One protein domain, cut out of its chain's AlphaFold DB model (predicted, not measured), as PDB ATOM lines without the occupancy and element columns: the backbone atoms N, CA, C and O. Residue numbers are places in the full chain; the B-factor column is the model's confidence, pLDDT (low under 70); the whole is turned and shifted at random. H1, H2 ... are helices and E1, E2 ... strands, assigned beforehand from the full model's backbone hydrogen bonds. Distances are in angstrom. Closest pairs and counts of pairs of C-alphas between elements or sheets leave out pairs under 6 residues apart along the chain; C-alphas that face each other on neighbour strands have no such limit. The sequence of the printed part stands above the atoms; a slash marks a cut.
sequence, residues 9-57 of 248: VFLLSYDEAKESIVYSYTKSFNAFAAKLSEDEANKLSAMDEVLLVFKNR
ATOM      1  N   VAL A   9      36.624  22.561 -36.213       40.75
ATOM      2  CA  VAL A   9      36.041  21.214 -36.208       40.75
ATOM      3  C   VAL A   9      36.695  20.468 -37.357       40.75
ATOM      4  O   VAL A   9      36.897  21.047 -38.421       40.75
ATOM      5  N   PHE A  10      37.005  19.192 -37.150       42.19
ATOM      6  CA  PHE A  10      37.282  18.229 -38.216       42.19
ATOM      7  C   PHE A  10      36.030  18.019 -39.099       42.19
ATOM      8  O   PHE A  10      35.498  16.919 -39.172       42.19
ATOM      9  N   LEU A  11      35.539  19.087 -39.722       45.34
ATOM     10  CA  LEU A  11      34.811  19.032 -40.979       45.34
ATOM     11  C   LEU A  11      35.875  19.160 -42.068       45.34
ATOM     12  O   LEU A  11      36.879  19.853 -41.884       45.34
ATOM     13  N   LEU A  12      35.716  18.440 -43.170       48.34
ATOM     14  CA  LEU A  12      36.738  18.304 -44.206       48.34
ATOM     15  C   LEU A  12      37.013  19.648 -44.926       48.34
ATOM     16  O   LEU A  12      37.986  19.741 -45.673       48.34
ATOM     17  N   SER A  13      36.229  20.712 -44.657       66.94
ATOM     18  CA  SER A  13      36.482  22.097 -45.088       66.94
ATOM     19  C   SER A  13      35.701  23.173 -44.293       66.94
ATOM     20  O   SER A  13      34.759  22.881 -43.554       66.94
ATOM     21  N   TYR A  14      36.065  24.454 -44.473       70.25
ATOM     22  CA  TYR A  14      35.321  25.623 -43.959       70.25
ATOM     23  C   TYR A  14      33.881  25.694 -44.490       70.25
ATOM     24  O   TYR A  14      32.970  26.101 -43.765       70.25
ATOM     25  N   ASP A  15      33.676  25.291 -45.743       72.25
ATOM     26  CA  ASP A  15      32.368  25.353 -46.392       72.25
ATOM     27  C   ASP A  15      31.388  24.364 -45.749       72.25
ATOM     28  O   ASP A  15      30.268  24.745 -45.414       72.25
ATOM     29  N   GLU A  16      31.843  23.154 -45.415       69.75
ATOM     30  CA  GLU A  16      31.042  22.180 -44.661       69.75
ATOM     31  C   GLU A  16      30.656  22.701 -43.267       69.75
ATOM     32  O   GLU A  16      29.517  22.538 -42.821       69.75
ATOM     33  N   ALA A  17      31.573  23.391 -42.578       71.50
ATOM     34  CA  ALA A  17      31.279  24.019 -41.290       71.50
ATOM     35  C   ALA A  17      30.195  25.089 -41.412       71.50
ATOM     36  O   ALA A  17      29.268  25.128 -40.598       71.50
ATOM     37  N   LYS A  18      30.267  25.918 -42.453       76.88
ATOM     38  CA  LYS A  18      29.266  26.945 -42.730       76.88
ATOM     39  C   LYS A  18      27.901  26.339 -43.067       76.88
ATOM     40  O   LYS A  18      26.894  26.830 -42.561       76.88
ATOM     41  N   GLU A  19      27.862  25.270 -43.856       79.25
ATOM     42  CA  GLU A  19      26.625  24.569 -44.226       79.25
ATOM     43  C   GLU A  19      25.995  23.788 -43.063       79.25
ATOM     44  O   GLU A  19      24.776  23.600 -43.017       79.25
ATOM     45  N   SER A  20      26.800  23.362 -42.086       79.44
ATOM     46  CA  SER A  20      26.310  22.646 -40.905       79.44
ATOM     47  C   SER A  20      25.498  23.537 -39.955       79.44
ATOM     48  O   SER A  20      24.619  23.039 -39.244       79.44
ATOM     49  N   ILE A  21      25.763  24.850 -39.929       83.38
ATOM     50  CA  ILE A  21      25.118  25.796 -39.012       83.38
ATOM     51  C   ILE A  21      23.685  26.069 -39.472       83.38
ATOM     52  O   ILE A  21      23.427  26.588 -40.551       83.38
ATOM     53  N   VAL A  22      22.734  25.771 -38.591       81.00
ATOM     54  CA  VAL A  22      21.309  26.068 -38.769       81.00
ATOM     55  C   VAL A  22      20.988  27.482 -38.292       81.00
ATOM     56  O   VAL A  22      20.193  28.182 -38.909       81.00
ATOM     57  N   TYR A  23      21.569  27.902 -37.164       79.88
ATOM     58  CA  TYR A  23      21.309  29.224 -36.597       79.88
ATOM     59  C   TYR A  23      22.418  29.672 -35.645       79.88
ATOM     60  O   TYR A  23      22.993  28.849 -34.934       79.88
ATOM     61  N   SER A  24      22.666  30.982 -35.570       84.75
ATOM     62  CA  SER A  24      23.591  31.593 -34.612       84.75
ATOM     63  C   SER A  24      22.850  32.537 -33.666       84.75
ATOM     64  O   SER A  24      22.155  33.463 -34.086       84.75
ATOM     65  N   TYR A  25      23.004  32.299 -32.367       82.25
ATOM     66  CA  TYR A  25      22.481  33.128 -31.293       82.25
ATOM     67  C   TYR A  25      23.590  34.069 -30.815       82.25
ATOM     68  O   TYR A  25      24.664  33.617 -30.424       82.25
ATOM     69  N   THR A  26      23.321  35.377 -30.848       84.81
ATOM     70  CA  THR A  26      24.315  36.415 -30.501       84.81
ATOM     71  C   THR A  26      23.806  37.464 -29.514       84.81
ATOM     72  O   THR A  26      24.587  38.257 -28.998       84.81
ATOM     73  N   LYS A  27      22.491  37.510 -29.257       77.81
ATOM     74  CA  LYS A  27      21.880  38.555 -28.417       77.81
ATOM     75  C   LYS A  27      21.843  38.181 -26.941       77.81
ATOM     76  O   LYS A  27      22.397  38.891 -26.113       77.81
ATOM     77  N   SER A  28      21.141  37.095 -26.621       78.88
ATOM     78  CA  SER A  28      20.910  36.675 -25.231       78.88
ATOM     79  C   SER A  28      21.926  35.640 -24.755       78.88
ATOM     80  O   SER A  28      22.196  35.547 -23.563       78.88
ATOM     81  N   PHE A  29      22.483  34.867 -25.685       79.69
ATOM     82  CA  PHE A  29      23.459  33.810 -25.439       79.69
ATOM     83  C   PHE A  29      24.420  33.780 -26.624       79.69
ATOM     84  O   PHE A  29      23.983  34.058 -27.741       79.69
ATOM     85  N   ASN A  30      25.677  33.409 -26.386       85.56
ATOM     86  CA  ASN A  30      26.638  33.089 -27.439       85.56
ATOM     87  C   ASN A  30      26.535  31.590 -27.721       85.56
ATOM     88  O   ASN A  30      27.123  30.785 -27.003       85.56
ATOM     89  N   ALA A  31      25.723  31.213 -28.703       89.06
ATOM     90  CA  ALA A  31      25.458  29.812 -29.017       89.06
ATOM     91  C   ALA A  31      25.159  29.634 -30.506       89.06
ATOM     92  O   ALA A  31      24.865  30.594 -31.214       89.06
ATOM     93  N   PHE A  32      25.164  28.396 -30.984       90.12
ATOM     94  CA  PHE A  32      24.700  28.061 -32.326       90.12
ATOM     95  C   PHE A  32      23.958  26.725 -32.317       90.12
ATOM     96  O   PHE A  32      24.138  25.898 -31.424       90.12
ATOM     97  N   ALA A  33      23.097  26.532 -33.309       87.31
ATOM     98  CA  ALA A  33      22.504  25.245 -33.636       87.31
ATOM     99  C   ALA A  33      23.144  24.752 -34.933       87.31
ATOM    100  O   ALA A  33      23.213  25.511 -35.897       87.31
ATOM    101  N   ALA A  34      23.586  23.498 -34.967       88.75
ATOM    102  CA  ALA A  34      24.186  22.884 -36.146       88.75
ATOM    103  C   ALA A  34      23.708  21.437 -36.323       88.75
ATOM    104  O   ALA A  34      23.282  20.784 -35.365       88.75
ATOM    105  N   LYS A  35      23.762  20.947 -37.561       84.75
ATOM    106  CA  LYS A  35      23.600  19.531 -37.897       84.75
ATOM    107  C   LYS A  35      24.969  18.872 -37.786       84.75
ATOM    108  O   LYS A  35      25.861  19.197 -38.555       84.75
ATOM    109  N   LEU A  36      25.116  17.975 -36.820       85.38
ATOM    110  CA  LEU A  36      26.371  17.295 -36.515       85.38
ATOM    111  C   LEU A  36      26.110  15.799 -36.360       85.38
ATOM    112  O   LEU A  36      25.042  15.394 -35.880       85.38
ATOM    113  N   SER A  37      27.091  14.989 -36.736       87.00
ATOM    114  CA  SER A  37      27.188  13.596 -36.314       87.00
ATOM    115  C   SER A  37      27.406  13.500 -34.799       87.00
ATOM    116  O   SER A  37      27.736  14.476 -34.118       87.00
ATOM    117  N   GLU A  38      27.202  12.305 -34.248       87.38
ATOM    118  CA  GLU A  38      27.413  12.061 -32.819       87.38
ATOM    119  C   GLU A  38      28.883  12.260 -32.422       87.38
ATOM    120  O   GLU A  38      29.163  12.897 -31.407       87.38
ATOM    121  N   ASP A  39      29.820  11.831 -33.270       88.56
ATOM    122  CA  ASP A  39      31.256  11.997 -33.033       88.56
ATOM    123  C   ASP A  39      31.690  13.467 -33.061       88.56
ATOM    124  O   ASP A  39      32.471  13.899 -32.214       88.56
ATOM    125  N   GLU A  40      31.171  14.263 -33.998       87.44
ATOM    126  CA  GLU A  40      31.438  15.706 -34.052       87.44
ATOM    127  C   GLU A  40      30.868  16.427 -32.832       87.44
ATOM    128  O   GLU A  40      31.546  17.266 -32.240       87.44
ATOM    129  N   ALA A  41      29.647  16.076 -32.418       89.06
ATOM    130  CA  ALA A  41      29.034  16.631 -31.218       89.06
ATOM    131  C   ALA A  41      29.830  16.278 -29.948       89.06
ATOM    132  O   ALA A  41      29.977  17.133 -29.076       89.06
ATOM    133  N   ASN A  42      30.375  15.060 -29.863       91.06
ATOM    134  CA  ASN A  42      31.220  14.614 -28.750       91.06
ATOM    135  C   ASN A  42      32.589  15.307 -28.736       91.06
ATOM    136  O   ASN A  42      33.089  15.674 -27.677       91.06
ATOM    137  N   LYS A  43      33.198  15.528 -29.906       90.81
ATOM    138  CA  LYS A  43      34.437  16.315 -30.005       90.81
ATOM    139  C   LYS A  43      34.204  17.758 -29.570       90.81
ATOM    140  O   LYS A  43      35.019  18.309 -28.842       90.81
ATOM    141  N   LEU A  44      33.086  18.349 -29.989       89.12
ATOM    142  CA  LEU A  44      32.716  19.708 -29.605       89.12
ATOM    143  C   LEU A  44      32.417  19.833 -28.115       89.12
ATOM    144  O   LEU A  44      32.826  20.812 -27.508       89.12
ATOM    145  N   SER A  45      31.737  18.857 -27.512       90.75
ATOM    146  CA  SER A  45      31.427  18.889 -26.078       90.75
ATOM    147  C   SER A  45      32.656  18.745 -25.178       90.75
ATOM    148  O   SER A  45      32.576  19.087 -24.002       90.75
ATOM    149  N   ALA A  46      33.774  18.258 -25.721       93.44
ATOM    150  CA  ALA A  46      35.050  18.132 -25.025       93.44
ATOM    151  C   ALA A  46      35.953  19.375 -25.145       93.44
ATOM    152  O   ALA A  46      37.034  19.383 -24.561       93.44
ATOM    153  N   MET A  47      35.558  20.401 -25.907       92.75
ATOM    154  CA  MET A  47      36.326  21.645 -26.026       92.75
ATOM    155  C   MET A  47      36.084  22.545 -24.809       92.75
ATOM    156  O   MET A  47      34.933  22.800 -24.456       92.75
ATOM    157  N   ASP A  48      37.152  23.084 -24.216       90.88
ATOM    158  CA  ASP A  48      37.078  23.961 -23.035       90.88
ATOM    159  C   ASP A  48      36.247  25.235 -23.290       90.88
ATOM    160  O   ASP A  48      35.666  25.821 -22.374       90.88
ATOM    161  N   GLU A  49      36.161  25.673 -24.548       90.69
ATOM    162  CA  GLU A  49      35.380  26.830 -24.979       90.69
ATOM    163  C   GLU A  49      33.875  26.539 -25.106       90.69
ATOM    164  O   GLU A  49      33.068  27.472 -25.194       90.69
ATOM    165  N   VAL A  50      33.473  25.264 -25.121       89.38
ATOM    166  CA  VAL A  50      32.086  24.833 -25.308       89.38
ATOM    167  C   VAL A  50      31.475  24.452 -23.963       89.38
ATOM    168  O   VAL A  50      31.722  23.390 -23.408       89.38
ATOM    169  N   LEU A  51      30.594  25.315 -23.453       91.62
ATOM    170  CA  LEU A  51      29.969  25.112 -22.143       91.62
ATOM    171  C   LEU A  51      29.012  23.905 -22.096       91.62
ATOM    172  O   LEU A  51      28.925  23.224 -21.076       91.62
ATOM    173  N   LEU A  52      28.221  23.689 -23.151       91.56
ATOM    174  CA  LEU A  52      27.212  22.630 -23.192       91.56
ATOM    175  C   LEU A  52      26.832  22.282 -24.633       91.56
ATOM    176  O   LEU A  52      26.506  23.166 -25.424       91.56
ATOM    177  N   VAL A  53      26.759  20.985 -24.930       92.19
ATOM    178  CA  VAL A  53      26.178  20.456 -26.170       92.19
ATOM    179  C   VAL A  53      24.998  19.567 -25.812       92.19
ATOM    180  O   VAL A  53      25.105  18.661 -24.989       92.19
ATOM    181  N   PHE A  54      23.847  19.812 -26.433       91.75
ATOM    182  CA  PHE A  54      22.676  18.961 -26.273       91.75
ATOM    183  C   PHE A  54      21.962  18.773 -27.603       91.75
ATOM    184  O   PHE A  54      21.813  19.693 -28.407       91.75
ATOM    185  N   LYS A  55      21.473  17.552 -27.823       88.25
ATOM    186  CA  LYS A  55      20.706  17.218 -29.020       88.25
ATOM    187  C   LYS A  55      19.393  17.996 -29.040       88.25
ATOM    188  O   LYS A  55      18.642  17.961 -28.061       88.25
ATOM    189  N   ASN A  56      19.083  18.629 -30.172       82.88
ATOM    190  CA  ASN A  56      17.781  19.253 -30.385       82.88
ATOM    191  C   ASN A  56      16.653  18.210 -30.250       82.88
ATOM    192  O   ASN A  56      16.771  17.081 -30.733       82.88
ATOM    193  N   ARG A  57      15.550  18.579 -29.591       80.75
ATOM    194  CA  ARG A  57      14.405  17.688 -29.351       80.75
ATOM    195  C   ARG A  57      13.117  18.371 -29.773       80.75
ATOM    196  O   ARG A  57      12.800  19.456 -29.291       80.75
TER     197      ARG A  57
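What this domain is: This is residues 9 to 57 of the 248 residues of the protein "Inhibitor I9 domain-containing protein" of Trifolium subterraneum (UniProt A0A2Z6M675). A two-stranded antiparallel hairpin, E1 and E2, has a short helix, H1, at its open end, joined to E1 with no residue between them, the chain turning there; after E2 the backbone leads away to a second short helix, H2, set off from E1 and from H1. Residues 46 to 57 follow H2 as a long tail with no named element, which turns and then runs out to the last printed residue. The printed part has 49 residues with two named helices and two named strands, in the order H1, E1, E2, H2; the class is mixed, helices and strands, and under half of the residues, 24, are in named elements. The whole is compact, with a radius of gyration of the C-alphas of 10.9 A, and spans 31 by 23 by 21 A.

How they stand to each other: Begin with the sheet, where E1, residues 21 to 25, and E2, residues 31 to 34, form a hairpin. The two strands are antiparallel, with 166 degrees between their N-to-C directions. Look at C-alphas 24 and 32, which face each other at 4.4 A. Across the pair you find N 22 and O 33 within hydrogen-bond range at 2.7 A, and N 25 and O 31 at 2.8 A. H1, residues 14 to 20, joins E1 by a tight link with 0 residues between them. H1 and E2 have one pair of C-alphas within 8 A, those of Ser 20 and Ala 34, 5.2 A apart. After Ala 34, the last residue of E2, a tight link of 3 residues leads to H2, residues 38 to 45. H2 is apart from H1 and apart from E1. In H1 and H2 every O i to N i+4 pair is within hydrogen-bond range.

Where its parts are: Find C-alpha 21 at (25.118, 25.796, -39.012); from there E1 runs 11.0 A to C-alpha 25. E2 covers 10.0 A from C-alpha 31 to C-alpha 34. Go back to C-alpha 14 at (35.321, 25.623, -43.959), where H1 begins; it is 10.0 A long and ends at C-alpha 20. H2 runs 10.4 A from C-alpha 38 and ends at C-alpha 45, at (31.427, 18.889, -26.078).

The domain as a whole: The two C-alphas farthest apart are those of Leu 12 and Ser 28, at 30.8 A. The C-alphas of Val 9 and Arg 57, the first and last printed, are 23.0 A apart. The printed part has no cut, and the links H1 to E1, E1 to E2 and E2 to H2 are tight. The C-alphas of residues 46 to 57 lie 8 to 15 A from the mean of all C-alphas. The mean pLDDT of the printed part of this model is 81.3; look for values under 70 at residues 9 to 13 and residue 16.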